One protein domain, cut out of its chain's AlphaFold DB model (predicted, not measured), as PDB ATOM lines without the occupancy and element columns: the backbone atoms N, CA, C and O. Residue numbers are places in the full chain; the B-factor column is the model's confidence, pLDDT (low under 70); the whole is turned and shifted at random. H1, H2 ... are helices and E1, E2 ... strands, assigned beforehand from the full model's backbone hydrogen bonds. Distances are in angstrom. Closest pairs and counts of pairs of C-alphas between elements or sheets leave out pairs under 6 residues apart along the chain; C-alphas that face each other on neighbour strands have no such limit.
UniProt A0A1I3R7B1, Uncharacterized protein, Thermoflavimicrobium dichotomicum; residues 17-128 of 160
ATOM      1  N   ALA A  17      18.733  33.679 -25.951       87.69
ATOM      2  CA  ALA A  17      17.601  32.847 -25.550       87.69
ATOM      3  C   ALA A  17      16.704  33.504 -24.484       87.69
ATOM      4  O   ALA A  17      15.547  33.110 -24.347       87.69
ATOM      5  N   MET A  18      17.198  34.517 -23.757       87.88
ATOM      6  CA  MET A  18      16.397  35.236 -22.764       87.88
ATOM      7  C   MET A  18      15.246  36.038 -23.384       87.88
ATOM      8  O   MET A  18      14.231  36.226 -22.721       87.88
ATOM      9  N   PHE A  19      15.367  36.436 -24.655       86.88
ATOM     10  CA  PHE A  19      14.350  37.198 -25.393       86.88
ATOM     11  C   PHE A  19      13.304  36.314 -26.090       86.88
ATOM     12  O   PHE A  19      12.454  36.814 -26.824       86.88
ATOM     13  N   ILE A  20      13.364  34.992 -25.899       87.25
ATOM     14  CA  ILE A  20      12.374  34.078 -26.471       87.25
ATOM     15  C   ILE A  20      11.080  34.169 -25.642       87.25
ATOM     16  O   ILE A  20      11.136  33.988 -24.419       87.25
ATOM     17  N   PRO A  21       9.918  34.416 -26.279       85.31
ATOM     18  CA  PRO A  21       8.640  34.481 -25.584       85.31
ATOM     19  C   PRO A  21       8.220  33.105 -25.051       85.31
ATOM     20  O   PRO A  21       8.393  32.067 -25.697       85.31
ATOM     21  N   LEU A  22       7.632  33.106 -23.861       85.19
ATOM     22  CA  LEU A  22       7.085  31.948 -23.176       85.19
ATOM     23  C   LEU A  22       5.628  31.723 -23.627       85.19
ATOM     24  O   LEU A  22       4.765  32.557 -23.367       85.19
ATOM     25  N   PRO A  23       5.292  30.569 -24.233       77.44
ATOM     26  CA  PRO A  23       3.996  30.347 -24.893       77.44
ATOM     27  C   PRO A  23       2.786  30.209 -23.949       77.44
ATOM     28  O   PRO A  23       1.665  30.010 -24.413       77.44
ATOM     29  N   SER A  24       2.993  30.264 -22.634       81.44
ATOM     30  CA  SER A  24       1.940  30.107 -21.619       81.44
ATOM     31  C   SER A  24       2.033  31.151 -20.506       81.44
ATOM     32  O   SER A  24       1.416  30.976 -19.457       81.44
ATOM     33  N   TYR A  25       2.784  32.235 -20.722       83.75
ATOM     34  CA  TYR A  25       2.953  33.303 -19.740       83.75
ATOM     35  C   TYR A  25       2.750  34.680 -20.368       83.75
ATOM     36  O   TYR A  25       3.142  34.930 -21.506       83.75
ATOM     37  N   ILE A  26       2.151  35.571 -19.587       81.25
ATOM     38  CA  ILE A  26       1.881  36.960 -19.943       81.25
ATOM     39  C   ILE A  26       2.637  37.850 -18.968       81.25
ATOM     40  O   ILE A  26       2.613  37.606 -17.757       81.25
ATOM     41  N   GLY A  27       3.322  38.844 -19.520       81.44
ATOM     42  CA  GLY A  27       4.002  39.897 -18.790       81.44
ATOM     43  C   GLY A  27       3.098  41.114 -18.655       81.44
ATOM     44  O   GLY A  27       2.375  41.473 -19.589       81.44
ATOM     45  N   PHE A  28       3.149  41.722 -17.478       79.50
ATOM     46  CA  PHE A  28       2.549  43.007 -17.161       79.50
ATOM     47  C   PHE A  28       3.671  43.934 -16.728       79.50
ATOM     48  O   PHE A  28       4.365  43.658 -15.742       79.50
ATOM     49  N   GLU A  29       3.845  45.016 -17.472       77.12
ATOM     50  CA  GLU A  29       4.895  45.994 -17.225       77.12
ATOM     51  C   GLU A  29       4.282  47.374 -17.004       77.12
ATOM     52  O   GLU A  29       3.282  47.716 -17.645       77.12
ATOM     53  N   PRO A  30       4.852  48.181 -16.095       71.75
ATOM     54  CA  PRO A  30       4.389  49.538 -15.891       71.75
ATOM     55  C   PRO A  30       4.627  50.331 -17.172       71.75
ATOM     56  O   PRO A  30       5.713  50.300 -17.753       71.75
ATOM     57  N   GLY A  31       3.587  51.020 -17.616       71.31
ATOM     58  CA  GLY A  31       3.665  51.932 -18.736       71.31
ATOM     59  C   GLY A  31       3.918  53.368 -18.299       71.31
ATOM     60  O   GLY A  31       4.456  53.651 -17.227       71.31
ATOM     61  N   ASP A  32       3.527  54.285 -19.170       71.56
ATOM     62  CA  ASP A  32       3.672  55.716 -18.972       71.56
ATOM     63  C   ASP A  32       2.771  56.248 -17.853       71.56
ATOM     64  O   ASP A  32       1.666  55.759 -17.596       71.56
ATOM     65  N   LEU A  33       3.240  57.332 -17.237       70.56
ATOM     66  CA  LEU A  33       2.492  58.109 -16.264       70.56
ATOM     67  C   LEU A  33       1.986  59.396 -16.919       70.56
ATOM     68  O   LEU A  33       2.776  60.238 -17.345       70.56
ATOM     69  N   TYR A  34       0.671  59.570 -16.950       64.88
ATOM     70  CA  TYR A  34       0.006  60.759 -17.468       64.88
ATOM     71  C   TYR A  34      -0.593  61.577 -16.324       64.88
ATOM     72  O   TYR A  34      -1.124  61.030 -15.353       64.88
ATOM     73  N   ASP A  35      -0.540  62.902 -16.436       63.34
ATOM     74  CA  ASP A  35      -1.250  63.786 -15.515       63.34
ATOM     75  C   ASP A  35      -2.751  63.741 -15.829       63.34
ATOM     76  O   ASP A  35      -3.195  64.079 -16.927       63.34
ATOM     77  N   GLY A  36      -3.562  63.324 -14.859       60.72
ATOM     78  CA  GLY A  36      -5.006  63.201 -15.029       60.72
ATOM     79  C   GLY A  36      -5.707  64.528 -15.337       60.72
ATOM     80  O   GLY A  36      -6.805  64.524 -15.900       60.72
ATOM     81  N   ARG A  37      -5.073  65.669 -15.032       63.31
ATOM     82  CA  ARG A  37      -5.584  67.016 -15.348       63.31
ATOM     83  C   ARG A  37      -5.594  67.327 -16.845       63.31
ATOM     84  O   ARG A  37      -6.335  68.221 -17.258       63.31
ATOM     85  N   ASP A  38      -4.799  66.612 -17.637       63.03
ATOM     86  CA  ASP A  38      -4.777  66.764 -19.095       63.03
ATOM     87  C   ASP A  38      -5.923  65.995 -19.767       63.03
ATOM     88  O   ASP A  38      -6.320  66.319 -20.885       63.03
ATOM     89  N   VAL A  39      -6.494  65.008 -19.066       61.78
ATOM     90  CA  VAL A  39      -7.531  64.112 -19.596       61.78
ATOM     91  C   VAL A  39      -8.925  64.468 -19.071       61.78
ATOM     92  O   VAL A  39      -9.908  64.335 -19.797       61.78
ATOM     93  N   VAL A  40      -9.041  64.954 -17.829       59.72
ATOM     94  CA  VAL A  40     -10.332  65.275 -17.196       59.72
ATOM     95  C   VAL A  40     -10.360  66.729 -16.726       59.72
ATOM     96  O   VAL A  40      -9.562  67.146 -15.890       59.72
ATOM     97  N   SER A  41     -11.343  67.491 -17.213       56.97
ATOM     98  CA  SER A  41     -11.646  68.846 -16.741       56.97
ATOM     99  C   SER A  41     -13.013  68.856 -16.061       56.97
ATOM    100  O   SER A  41     -14.003  68.440 -16.657       56.97
ATOM    101  N   VAL A  42     -13.071  69.334 -14.817       61.41
ATOM    102  CA  VAL A  42     -14.323  69.524 -14.072       61.41
ATOM    103  C   VAL A  42     -14.614  71.017 -13.989       61.41
ATOM    104  O   VAL A  42     -13.781  71.787 -13.504       61.41
ATOM    105  N   ASP A  43     -15.793  71.426 -14.450       56.28
ATOM    106  CA  ASP A  43     -16.210  72.825 -14.409       56.28
ATOM    107  C   ASP A  43     -16.252  73.351 -12.965       56.28
ATOM    108  O   ASP A  43     -16.837  72.741 -12.068       56.28
ATOM    109  N   GLY A  44     -15.618  74.506 -12.739       61.16
ATOM    110  CA  GLY A  44     -15.603  75.199 -11.445       61.16
ATOM    111  C   GLY A  44     -14.438  74.861 -10.506       61.16
ATOM    112  O   GLY A  44     -14.381  75.427  -9.414       61.16
ATOM    113  N   VAL A  45     -13.488  74.002 -10.902       56.12
ATOM    114  CA  VAL A  45     -12.298  73.671 -10.094       56.12
ATOM    115  C   VAL A  45     -11.050  74.359 -10.661       56.12
ATOM    116  O   VAL A  45     -10.726  74.235 -11.841       56.12
ATOM    117  N   ASN A  46     -10.327  75.105  -9.820       54.22
ATOM    118  CA  ASN A  46      -9.081  75.764 -10.217       54.22
ATOM    119  C   ASN A  46      -7.967  74.726 -10.435       54.22
ATOM    120  O   ASN A  46      -7.590  74.017  -9.506       54.22
ATOM    121  N   LYS A  47      -7.347  74.721 -11.625       55.41
ATOM    122  CA  LYS A  47      -6.220  73.832 -12.001       55.41
ATOM    123  C   LYS A  47      -4.967  73.936 -11.104       55.41
ATOM    124  O   LYS A  47      -4.023  73.172 -11.288       55.41
ATOM    125  N   LYS A  48      -4.931  74.893 -10.167       52.91
ATOM    126  CA  LYS A  48      -3.792  75.191  -9.281       52.91
ATOM    127  C   LYS A  48      -3.751  74.365  -7.990       52.91
ATOM    128  O   LYS A  48      -2.817  74.553  -7.216       52.91
ATOM    129  N   GLU A  49      -4.725  73.496  -7.719       54.47
ATOM    130  CA  GLU A  49      -4.624  72.614  -6.551       54.47
ATOM    131  C   GLU A  49      -3.469  71.611  -6.728       54.47
ATOM    132  O   GLU A  49      -3.391  70.907  -7.733       54.47
ATOM    133  N   GLU A  50      -2.560  71.552  -5.746       50.78
ATOM    134  CA  GLU A  50      -1.352  70.702  -5.760       50.78
ATOM    135  C   GLU A  50      -1.655  69.195  -5.784       50.78
ATOM    136  O   GLU A  50      -0.780  68.382  -6.076       50.78
ATOM    137  N   LYS A  51      -2.894  68.801  -5.477       52.38
ATOM    138  CA  LYS A  51      -3.315  67.401  -5.389       52.38
ATOM    139  C   LYS A  51      -3.954  66.955  -6.704       52.38
ATOM    140  O   LYS A  51      -5.172  66.868  -6.813       52.38
ATOM    141  N   GLY A  52      -3.115  66.701  -7.705       55.81
ATOM    142  CA  GLY A  52      -3.513  66.030  -8.947       55.81
ATOM    143  C   GLY A  52      -3.644  64.513  -8.768       55.81
ATOM    144  O   GLY A  52      -3.096  63.942  -7.825       55.81
ATOM    145  N   PHE A  53      -4.368  63.858  -9.675       62.22
ATOM    146  CA  PHE A  53      -4.359  62.401  -9.817       62.22
ATOM    147  C   PHE A  53      -3.584  62.040 -11.086       62.22
ATOM    148  O   PHE A  53      -3.638  62.782 -12.065       62.22
ATOM    149  N   TYR A  54      -2.862  60.924 -11.067       64.19
ATOM    150  CA  TYR A  54      -2.100  60.438 -12.216       64.19
ATOM    151  C   TYR A  54      -2.766  59.189 -12.789       64.19
ATOM    152  O   TYR A  54      -3.305  58.372 -12.041       64.19
ATOM    153  N   LEU A  55      -2.722  59.053 -14.110       63.66
ATOM    154  CA  LEU A  55      -3.124  57.852 -14.830       63.66
ATOM    155  C   LEU A  55      -1.860  57.067 -15.174       63.66
ATOM    156  O   LEU A  55      -0.936  57.623 -15.760       63.66
ATOM    157  N   THR A  56      -1.813  55.790 -14.809       68.69
ATOM    158  CA  THR A  56      -0.730  54.886 -15.212       68.69
ATOM    159  C   THR A  56      -1.242  53.978 -16.317       68.69
ATOM    160  O   THR A  56      -2.348  53.446 -16.205       68.69
ATOM    161  N   SER A  57      -0.466  53.794 -17.380       69.81
ATOM    162  CA  SER A  57      -0.717  52.704 -18.321       69.81
ATOM    163  C   SER A  57      -0.001  51.435 -17.862       69.81
ATOM    164  O   SER A  57       0.894  51.473 -17.015       69.81
ATOM    165  N   VAL A  58      -0.448  50.292 -18.377       78.50
ATOM    166  CA  VAL A  58       0.170  48.983 -18.158       78.50
ATOM    167  C   VAL A  58       0.329  48.338 -19.526       78.50
ATOM    168  O   VAL A  58      -0.642  48.234 -20.277       78.50
ATOM    169  N   TYR A  59       1.546  47.925 -19.864       76.44
ATOM    170  CA  TYR A  59       1.804  47.142 -21.063       76.44
ATOM    171  C   TYR A  59       1.511  45.670 -20.783       76.44
ATOM    172  O   TYR A  59       1.914  45.126 -19.755       76.44
ATOM    173  N   VAL A  60       0.804  45.029 -21.713       81.38
ATOM    174  CA  VAL A  60       0.432  43.614 -21.636       81.38
ATOM    175  C   VAL A  60       0.961  42.913 -22.875       81.38
ATOM    176  O   VAL A  60       0.679  43.339 -23.995       81.38
ATOM    177  N   GLY A  61       1.716  41.833 -22.685       82.50
ATOM    178  CA  GLY A  61       2.295  41.087 -23.799       82.50
ATOM    179  C   GLY A  61       2.799  39.697 -23.412       82.50
ATOM    180  O   GLY A  61       2.705  39.300 -22.249       82.50
ATOM    181  N   PRO A  62       3.321  38.917 -24.376       85.44
ATOM    182  CA  PRO A  62       3.947  37.632 -24.083       85.44
ATOM    183  C   PRO A  62       5.159  37.846 -23.173       85.44
ATOM    184  O   PRO A  62       6.043  38.626 -23.517       85.44
ATOM    185  N   ALA A  63       5.221  37.143 -22.042       87.19
ATOM    186  CA  ALA A  63       6.400  37.208 -21.179       87.19
ATOM    187  C   ALA A  63       7.571  36.475 -21.835       87.19
ATOM    188  O   ALA A  63       7.388  35.411 -22.421       87.19
ATOM    189  N   THR A  64       8.785  36.978 -21.680       89.06
ATOM    190  CA  THR A  64      10.016  36.283 -22.058       89.06
ATOM    191  C   THR A  64      10.624  35.538 -20.868       89.06
ATOM    192  O   THR A  64      10.192  35.666 -19.718       89.06
ATOM    193  N   VAL A  65      11.653  34.727 -21.133       86.75
ATOM    194  CA  VAL A  65      12.440  34.090 -20.063       86.75
ATOM    195  C   VAL A  65      13.079  35.149 -19.161       86.75
ATOM    196  O   VAL A  65      13.159  34.949 -17.950       86.75
ATOM    197  N   PHE A  66      13.508  36.274 -19.736       87.75
ATOM    198  CA  PHE A  66      14.033  37.405 -18.980       87.75
ATOM    199  C   PHE A  66      12.997  37.966 -18.001       87.75
ATOM    200  O   PHE A  66      13.284  38.074 -16.809       87.75
ATOM    201  N   ASP A  67      11.779  38.229 -18.476       85.31
ATOM    202  CA  ASP A  67      10.716  38.842 -17.669       85.31
ATOM    203  C   ASP A  67      10.301  37.930 -16.514       85.31
ATOM    204  O   ASP A  67      10.095  38.386 -15.392       85.31
ATOM    205  N   TYR A  68      10.263  36.615 -16.752       85.56
ATOM    206  CA  TYR A  68       9.990  35.628 -15.705       85.56
ATOM    207  C   TYR A  68      11.042  35.642 -14.586       85.56
ATOM    208  O   TYR A  68      10.715  35.444 -13.415       85.56
ATOM    209  N   LEU A  69      12.314  35.862 -14.931       85.31
ATOM    210  CA  LEU A  69      13.382  36.000 -13.942       85.31
ATOM    211  C   LEU A  69      13.295  37.352 -13.224       85.31
ATOM    212  O   LEU A  69      13.502  37.404 -12.010       85.31
ATOM    213  N   LEU A  70      12.955  38.426 -13.946       84.31
ATOM    214  CA  LEU A  70      12.780  39.760 -13.375       84.31
ATOM    215  C   LEU A  70      11.594  39.854 -12.408       84.31
ATOM    216  O   LEU A  70      11.736  40.494 -11.370       84.31
ATOM    217  N   ASP A  71      10.482  39.165 -12.672       84.31
ATOM    218  CA  ASP A  71       9.314  39.053 -11.772       84.31
ATOM    219  C   ASP A  71       9.689  38.540 -10.367       84.31
ATOM    220  O   ASP A  71       9.012  38.823  -9.383       84.31
ATOM    221  N   LYS A  72      10.797  37.799 -10.231       82.12
ATOM    222  CA  LYS A  72      11.266  37.291  -8.928       82.12
ATOM    223  C   LYS A  72      12.104  38.281  -8.134       82.12
ATOM    224  O   LYS A  72      12.314  38.061  -6.942       82.12
ATOM    225  N   VAL A  73      12.601  39.334  -8.773       81.38
ATOM    226  CA  VAL A  73      13.509  40.310  -8.154       81.38
ATOM    227  C   VAL A  73      12.949  41.732  -8.154       81.38
ATOM    228  O   VAL A  73      13.376  42.545  -7.339       81.38
ATOM    229  N   SER A  74      11.991  42.032  -9.030       75.81
ATOM    230  CA  SER A  74      11.329  43.329  -9.153       75.81
ATOM    231  C   SER A  74       9.872  43.237  -8.709       75.81
ATOM    232  O   SER A  74       9.176  42.290  -9.046       75.81
ATOM    233  N   VAL A  75       9.396  44.256  -7.988       66.50
ATOM    234  CA  VAL A  75       7.976  44.394  -7.600       66.50
ATOM    235  C   VAL A  75       7.136  44.991  -8.737       66.50
ATOM    236  O   VAL A  75       5.914  44.923  -8.704       66.50
ATOM    237  N   GLN A  76       7.779  45.596  -9.740       72.56
ATOM    238  CA  GLN A  76       7.086  46.366 -10.778       72.56
ATOM    239  C   GLN A  76       6.639  45.514 -11.968       72.56
ATOM    240  O   GLN A  76       5.704  45.894 -12.660       72.56
ATOM    241  N   ILE A  77       7.300  44.382 -12.211       74.12
ATOM    242  CA  ILE A  77       6.991  43.484 -13.327       74.12
ATOM    243  C   ILE A  77       6.253  42.289 -12.752       74.12
ATOM    244  O   ILE A  77       6.733  41.676 -11.800       74.12
ATOM    245  N   ALA A  78       5.110  41.953 -13.342       80.75
ATOM    246  CA  ALA A  78       4.357  40.770 -12.961       80.75
ATOM    247  C   ALA A  78       4.271  39.801 -14.138       80.75
ATOM    248  O   ALA A  78       3.856  40.173 -15.232       80.75
ATOM    249  N   VAL A  79       4.595  38.531 -13.900       81.56
ATOM    250  CA  VAL A  79       4.421  37.465 -14.894       81.56
ATOM    251  C   VAL A  79       3.380  36.465 -14.409       81.56
ATOM    252  O   VAL A  79       3.506  35.873 -13.332       81.56
ATOM    253  N   LYS A  80       2.326  36.255 -15.206       81.94
ATOM    254  CA  LYS A  80       1.220  35.346 -14.869       81.94
ATOM    255  C   LYS A  80       1.039  34.251 -15.920       81.94
ATOM    256  O   LYS A  80       1.169  34.525 -17.113       81.94
ATOM    257  N   PRO A  81       0.697  33.018 -15.507       81.31
ATOM    258  CA  PRO A  81       0.228  31.991 -16.428       81.31
ATOM    259  C   PRO A  81      -1.048  32.440 -17.144       81.31
ATOM    260  O   PRO A  81      -1.930  33.044 -16.524       81.31
ATOM    261  N   VAL A  82      -1.179  32.088 -18.421       78.62
ATOM    262  CA  VAL A  82      -2.368  32.391 -19.242       78.62
ATOM    263  C   VAL A  82      -3.652  31.891 -18.583       78.62
ATOM    264  O   VAL A  82      -4.683  32.560 -18.631       78.62
ATOM    265  N   GLU A  83      -3.601  30.748 -17.906       73.62
ATOM    266  CA  GLU A  83      -4.747  30.170 -17.212       73.62
ATOM    267  C   GLU A  83      -5.277  31.090 -16.113       73.62
ATOM    268  O   GLU A  83      -6.477  31.120 -15.866       73.62
ATOM    269  N   GLN A  84      -4.412  31.848 -15.436       75.19
ATOM    270  CA  GLN A  84      -4.850  32.757 -14.374       75.19
ATOM    271  C   GLN A  84      -5.550  33.991 -14.948       75.19
ATOM    272  O   GLN A  84      -6.497  34.489 -14.349       75.19
ATOM    273  N   VAL A  85      -5.114  34.448 -16.123       72.38
ATOM    274  CA  VAL A  85      -5.662  35.633 -16.799       72.38
ATOM    275  C   VAL A  85      -6.972  35.308 -17.527       72.38
ATOM    276  O   VAL A  85      -7.884  36.126 -17.579       72.38
ATOM    277  N   THR A  86      -7.105  34.086 -18.043       71.88
ATOM    278  CA  THR A  86      -8.259  33.638 -18.847       71.88
ATOM    279  C   THR A  86      -9.335  32.895 -18.046       71.88
ATOM    280  O   THR A  86     -10.282  32.361 -18.630       71.88
ATOM    281  N   GLY A  87      -9.210  32.825 -16.716       69.81
ATOM    282  CA  GLY A  87     -10.185  32.142 -15.856       69.81
ATOM    283  C   GLY A  87     -10.126  30.609 -15.927       69.81
ATOM    284  O   GLY A  87     -11.144  29.938 -15.780       69.81
ATOM    285  N   GLY A  88      -8.943  30.041 -16.159       66.56
ATOM    286  CA  GLY A  88      -8.665  28.603 -16.108       66.56
ATOM    287  C   GLY A  88      -8.564  27.913 -17.469       66.56
ATOM    288  O   GLY A  88      -8.418  26.689 -17.512       66.56
ATOM    289  N   LYS A  89      -8.622  28.654 -18.585       68.25
ATOM    290  CA  LYS A  89      -8.459  28.071 -19.921       68.25
ATOM    291  C   LYS A  89      -6.986  27.732 -20.166       68.25
ATOM    292  O   LYS A  89      -6.140  28.611 -20.288       68.25
ATOM    293  N   LYS A  90      -6.685  26.435 -20.256       63.41
ATOM    294  CA  LYS A  90      -5.369  25.922 -20.664       63.41
ATOM    295  C   LYS A  90      -5.264  25.955 -22.182       63.41
ATOM    296  O   LYS A  90      -5.601  24.978 -22.847       63.41
ATOM    297  N   GLN A  91      -4.823  27.080 -22.729       67.69
ATOM    298  CA  GLN A  91      -4.548  27.224 -24.155       67.69
ATOM    299  C   GLN A  91      -3.191  27.900 -24.351       67.69
ATOM    300  O   GLN A  91      -2.745  28.679 -23.510       67.69
ATOM    301  N   LYS A  92      -2.505  27.561 -25.448       71.81
ATOM    302  CA  LYS A  92      -1.290  28.278 -25.849       71.81
ATOM    303  C   LYS A  92      -1.654  29.719 -26.178       71.81
ATOM    304  O   LYS A  92      -2.687  29.945 -26.798       71.81
ATOM    305  N   LEU A  93      -0.792  30.648 -25.785       77.44
ATOM    306  CA  LEU A  93      -0.908  32.045 -26.170       77.44
ATOM    307  C   LEU A  93      -0.813  32.157 -27.692       77.44
ATOM    308  O   LEU A  93       0.200  31.780 -28.282       77.44
ATOM    309  N   ASP A  94      -1.895  32.623 -28.302       81.62
ATOM    310  CA  ASP A  94      -1.985  32.976 -29.712       81.62
ATOM    311  C   ASP A  94      -2.440  34.436 -29.847       81.62
ATOM    312  O   ASP A  94      -2.839  35.077 -28.867       81.62
ATOM    313  N   ASP A  95      -2.341  34.978 -31.059       81.38
ATOM    314  CA  ASP A  95      -2.617  36.393 -31.318       81.38
ATOM    315  C   ASP A  95      -4.071  36.769 -30.993       81.38
ATOM    316  O   ASP A  95      -4.335  37.869 -30.511       81.38
ATOM    317  N   GLN A  96      -5.018  35.850 -31.210       81.25
ATOM    318  CA  GLN A  96      -6.430  36.092 -30.918       81.25
ATOM    319  C   GLN A  96      -6.668  36.182 -29.408       81.25
ATOM    320  O   GLN A  96      -7.305  37.122 -28.934       81.25
ATOM    321  N   MET A  97      -6.133  35.237 -28.639       79.44
ATOM    322  CA  MET A  97      -6.265  35.250 -27.189       79.44
ATOM    323  C   MET A  97      -5.536  36.446 -26.573       79.44
ATOM    324  O   MET A  97      -6.033  37.032 -25.615       79.44
ATOM    325  N   MET A  98      -4.395  36.852 -27.140       81.00
ATOM    326  CA  MET A  98      -3.724  38.083 -26.726       81.00
ATOM    327  C   MET A  98      -4.638  39.300 -26.912       81.00
ATOM    328  O   MET A  98      -4.793  40.092 -25.985       81.00
ATOM    329  N   GLN A  99      -5.298  39.422 -28.066       80.62
ATOM    330  CA  GLN A  99      -6.247  40.510 -28.312       80.62
ATOM    331  C   GLN A  99      -7.422  40.492 -27.328       80.62
ATOM    332  O   GLN A  99      -7.780  41.543 -26.799       80.62
ATOM    333  N   GLU A 100      -7.995  39.322 -27.034       78.44
ATOM    334  CA  GLU A 100      -9.074  39.195 -26.043       78.44
ATOM    335  C   GLU A 100      -8.623  39.649 -24.646       78.44
ATOM    336  O   GLU A 100      -9.363  40.342 -23.943       78.44
ATOM    337  N   ILE A 101      -7.397  39.301 -24.248       78.69
ATOM    338  CA  ILE A 101      -6.824  39.695 -22.958       78.69
ATOM    339  C   ILE A 101      -6.571  41.202 -22.907       78.69
ATOM    340  O   ILE A 101      -6.929  41.832 -21.913       78.69
ATOM    341  N   MET A 102      -6.008  41.786 -23.967       77.12
ATOM    342  CA  MET A 102      -5.782  43.230 -24.061       77.12
ATOM    343  C   MET A 102      -7.099  44.009 -23.979       77.12
ATOM    344  O   MET A 102      -7.201  44.945 -23.192       77.12
ATOM    345  N   GLN A 103      -8.134  43.579 -24.707       77.25
ATOM    346  CA  GLN A 103      -9.459  44.206 -24.660       77.25
ATOM    347  C   GLN A 103     -10.107  44.096 -23.273       77.25
ATOM    348  O   GLN A 103     -10.728  45.044 -22.794       77.25
ATOM    349  N   ALA A 104      -9.968  42.947 -22.606       74.62
ATOM    350  CA  ALA A 104     -10.490  42.760 -21.254       74.62
ATOM    351  C   ALA A 104      -9.765  43.647 -20.227       74.62
ATOM    352  O   ALA A 104     -10.410  44.209 -19.341       74.62
ATOM    353  N   GLN A 105      -8.444  43.790 -20.363       74.12
ATOM    354  CA  GLN A 105      -7.619  44.704 -19.571       74.12
ATOM    355  C   GLN A 105      -8.041  46.159 -19.778       74.12
ATOM    356  O   GLN A 105      -8.319  46.854 -18.804       74.12
ATOM    357  N   GLU A 106      -8.171  46.595 -21.030       73.38
ATOM    358  CA  GLU A 106      -8.593  47.950 -21.389       73.38
ATOM    359  C   GLU A 106      -9.977  48.279 -20.813       73.38
ATOM    360  O   GLU A 106     -10.142  49.272 -20.104       73.38
ATOM    361  N   ALA A 107     -10.954  47.385 -21.000       73.50
ATOM    362  CA  ALA A 107     -12.295  47.545 -20.440       73.50
ATOM    363  C   ALA A 107     -12.313  47.528 -18.898       73.50
ATOM    364  O   ALA A 107     -13.200  48.117 -18.273       73.50
ATOM    365  N   GLY A 108     -11.370  46.820 -18.270       71.00
ATOM    366  CA  GLY A 108     -11.161  46.838 -16.826       71.00
ATOM    367  C   GLY A 108     -10.634  48.193 -16.359       71.00
ATOM    368  O   GLY A 108     -11.249  48.824 -15.503       71.00
ATOM    369  N   LEU A 109      -9.544  48.661 -16.966       69.81
ATOM    370  CA  LEU A 109      -8.895  49.936 -16.654       69.81
ATOM    371  C   LEU A 109      -9.828  51.133 -16.867       69.81
ATOM    372  O   LEU A 109      -9.853  52.035 -16.027       69.81
ATOM    373  N   GLU A 110     -10.638  51.133 -17.928       70.19
ATOM    374  CA  GLU A 110     -11.630  52.183 -18.187       70.19
ATOM    375  C   GLU A 110     -12.621  52.313 -17.019       70.19
ATOM    376  O   GLU A 110     -12.856  53.409 -16.499       70.19
ATOM    377  N   LYS A 111     -13.154  51.182 -16.536       67.56
ATOM    378  CA  LYS A 111     -14.101  51.156 -15.413       67.56
ATOM    379  C   LYS A 111     -13.464  51.649 -14.120       67.56
ATOM    380  O   LYS A 111     -14.053  52.488 -13.439       67.56
ATOM    381  N   THR A 112     -12.268  51.165 -13.789       66.75
ATOM    382  CA  THR A 112     -11.556  51.568 -12.566       66.75
ATOM    383  C   THR A 112     -11.190  53.051 -12.606       66.75
ATOM    384  O   THR A 112     -11.295  53.752 -11.598       66.75
ATOM    385  N   THR A 113     -10.835  53.567 -13.785       67.12
ATOM    386  CA  THR A 113     -10.533  54.989 -13.986       67.12
ATOM    387  C   THR A 113     -11.772  55.854 -13.761       67.12
ATOM    388  O   THR A 113     -11.724  56.812 -12.987       67.12
ATOM    389  N   ALA A 114     -12.912  55.495 -14.364       69.62
ATOM    390  CA  ALA A 114     -14.172  56.217 -14.180       69.62
ATOM    391  C   ALA A 114     -14.643  56.208 -12.714       69.62
ATOM    392  O   ALA A 114     -15.095  57.230 -12.179       69.62
ATOM    393  N   ASN A 115     -14.489  55.070 -12.040       68.69
ATOM    394  CA  ASN A 115     -14.780  54.923 -10.620       68.69
ATOM    395  C   ASN A 115     -13.885  55.820  -9.755       68.69
ATOM    396  O   ASN A 115     -14.384  56.597  -8.935       68.69
ATOM    397  N   THR A 116     -12.574  55.776  -9.983       68.50
ATOM    398  CA  THR A 116     -11.593  56.579  -9.242       68.50
ATOM    399  C   THR A 116     -11.848  58.076  -9.424       68.50
ATOM    400  O   THR A 116     -11.860  58.823  -8.443       68.50
ATOM    401  N   ALA A 117     -12.144  58.515 -10.652       68.19
ATOM    402  CA  ALA A 117     -12.503  59.901 -10.947       68.19
ATOM    403  C   ALA A 117     -13.779  60.332 -10.204       68.19
ATOM    404  O   ALA A 117     -13.838  61.417  -9.623       68.19
ATOM    405  N   THR A 118     -14.780  59.450 -10.149       68.44
ATOM    406  CA  THR A 118     -16.021  59.686  -9.404       68.44
ATOM    407  C   THR A 118     -15.741  59.831  -7.904       68.44
ATOM    408  O   THR A 118     -16.161  60.812  -7.289       68.44
ATOM    409  N   ILE A 119     -14.976  58.911  -7.307       68.69
ATOM    410  CA  ILE A 119     -14.567  58.973  -5.893       68.69
ATOM    411  C   ILE A 119     -13.821  60.278  -5.598       68.69
ATOM    412  O   ILE A 119     -14.121  60.940  -4.600       68.69
ATOM    413  N   ALA A 120     -12.880  60.664  -6.461       68.06
ATOM    414  CA  ALA A 120     -12.120  61.901  -6.323       68.06
ATOM    415  C   ALA A 120     -13.037  63.135  -6.349       68.06
ATOM    416  O   ALA A 120     -12.945  63.982  -5.459       68.06
ATOM    417  N   ALA A 121     -13.986  63.197  -7.289       67.94
ATOM    418  CA  ALA A 121     -14.943  64.297  -7.395       67.94
ATOM    419  C   ALA A 121     -15.847  64.415  -6.155       67.94
ATOM    420  O   ALA A 121     -16.037  65.510  -5.619       67.94
ATOM    421  N   PHE A 122     -16.377  63.298  -5.643       69.75
ATOM    422  CA  PHE A 122     -17.211  63.318  -4.437       69.75
ATOM    423  C   PHE A 122     -16.423  63.689  -3.171       69.75
ATOM    424  O   PHE A 122     -16.945  64.426  -2.327       69.75
ATOM    425  N   ARG A 123     -15.165  63.232  -3.052       69.38
ATOM    426  CA  ARG A 123     -14.252  63.643  -1.971       69.38
ATOM    427  C   ARG A 123     -13.975  65.146  -2.024       69.38
ATOM    428  O   ARG A 123     -14.066  65.803  -0.989       69.38
ATOM    429  N   GLN A 124     -13.725  65.694  -3.214       69.94
ATOM    430  CA  GLN A 124     -13.523  67.133  -3.412       69.94
ATOM    431  C   GLN A 124     -14.776  67.941  -3.039       69.94
ATOM    432  O   GLN A 124     -14.685  68.974  -2.378       69.94
ATOM    433  N   ALA A 125     -15.963  67.430  -3.374       70.25
ATOM    434  CA  ALA A 125     -17.244  68.039  -3.020       70.25
ATOM    435  C   ALA A 125     -17.628  67.889  -1.530       70.25
ATOM    436  O   ALA A 125     -18.723  68.305  -1.145       70.25
ATOM    437  N   LYS A 126     -16.768  67.281  -0.691       72.12
ATOM    438  CA  LYS A 126     -17.016  66.975   0.733       72.12
ATOM    439  C   LYS A 126     -18.330  66.217   0.980       72.12
ATOM    440  O   LYS A 126     -18.951  66.371   2.032       72.12
ATOM    441  N   LYS A 127     -18.769  65.401   0.017       69.31
ATOM    442  CA  LYS A 127     -19.991  64.593   0.133       69.31
ATOM    443  C   LYS A 127     -19.659  63.194   0.672       69.31
ATOM    444  O   LYS A 127     -18.631  62.635   0.290       69.31
ATOM    445  N   PRO A 128     -20.504  62.609   1.540       55.22
ATOM    446  CA  PRO A 128     -20.274  61.266   2.061       55.22
ATOM    447  C   PRO A 128     -20.398  60.223   0.941       55.22
ATOM    448  O   PRO A 128     -21.360  60.238   0.169       55.22
TER     449      PRO A 128
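What this domain is: This is residues 17 to 128 of the 160 residues of an uncharacterized protein of Thermoflavimicrobium dichotomicum (UniProt A0A1I3R7B1). A long, narrow hairpin of two strands, E1 and E2, has a long helix, H3, running lengthwise beside it and only grazing it. At one end the short strand E3 adds to E1, with little helices H1 and H2 on opposite faces; at the other end residues 36 to 53 make a long loop. The printed part has 112 residues, in the order E1, E2, H1, E3, H2, H3; the sheet, E2 - E1 - E3, is antiparallel, and the class is mixed. The whole is loose, with a radius of gyration of the C-alphas of 18.1 A and spans of 54 by 27 by 23 A.

Where its parts are: E1, residues 21 to 35, begins at C-alpha (8.640, 34.481, -25.584), measures 32.5 A and bends by 114 degrees at residue 24. E2, residues 54 to 64, measures 28.8 A and bends by 63 degrees at residue 61. E3 is residues 78 to 81, H1 65 to 70 and H2 82 to 85. H3, residues 95 to 124, measures 42.9 A and ends at C-alpha (-13.523, 67.133, -3.412).

How they stand to each other: In the hairpin, N 31 and O 57 are 2.8 A apart; between E1 and E3, N 26 and O 80 are 2.9 A apart. E2, H1 and E3 form a split strand-helix-strand unit, two same-way strands with E1 between them, with a right-handed crossover. H1 is on the sheet, its height 7.2 A. H3 comes closest to E2 at the C-alphas of Met 102 and Val 60, 6.7 A. H1 has every O i to N i+4 pair within hydrogen-bond range, H3 25 of 26; H2 is too short for one.

The domain as a whole: The printed part has no cut. Confidence is under 70 in 47 residues, among them 34 to 57 and 111 to 124.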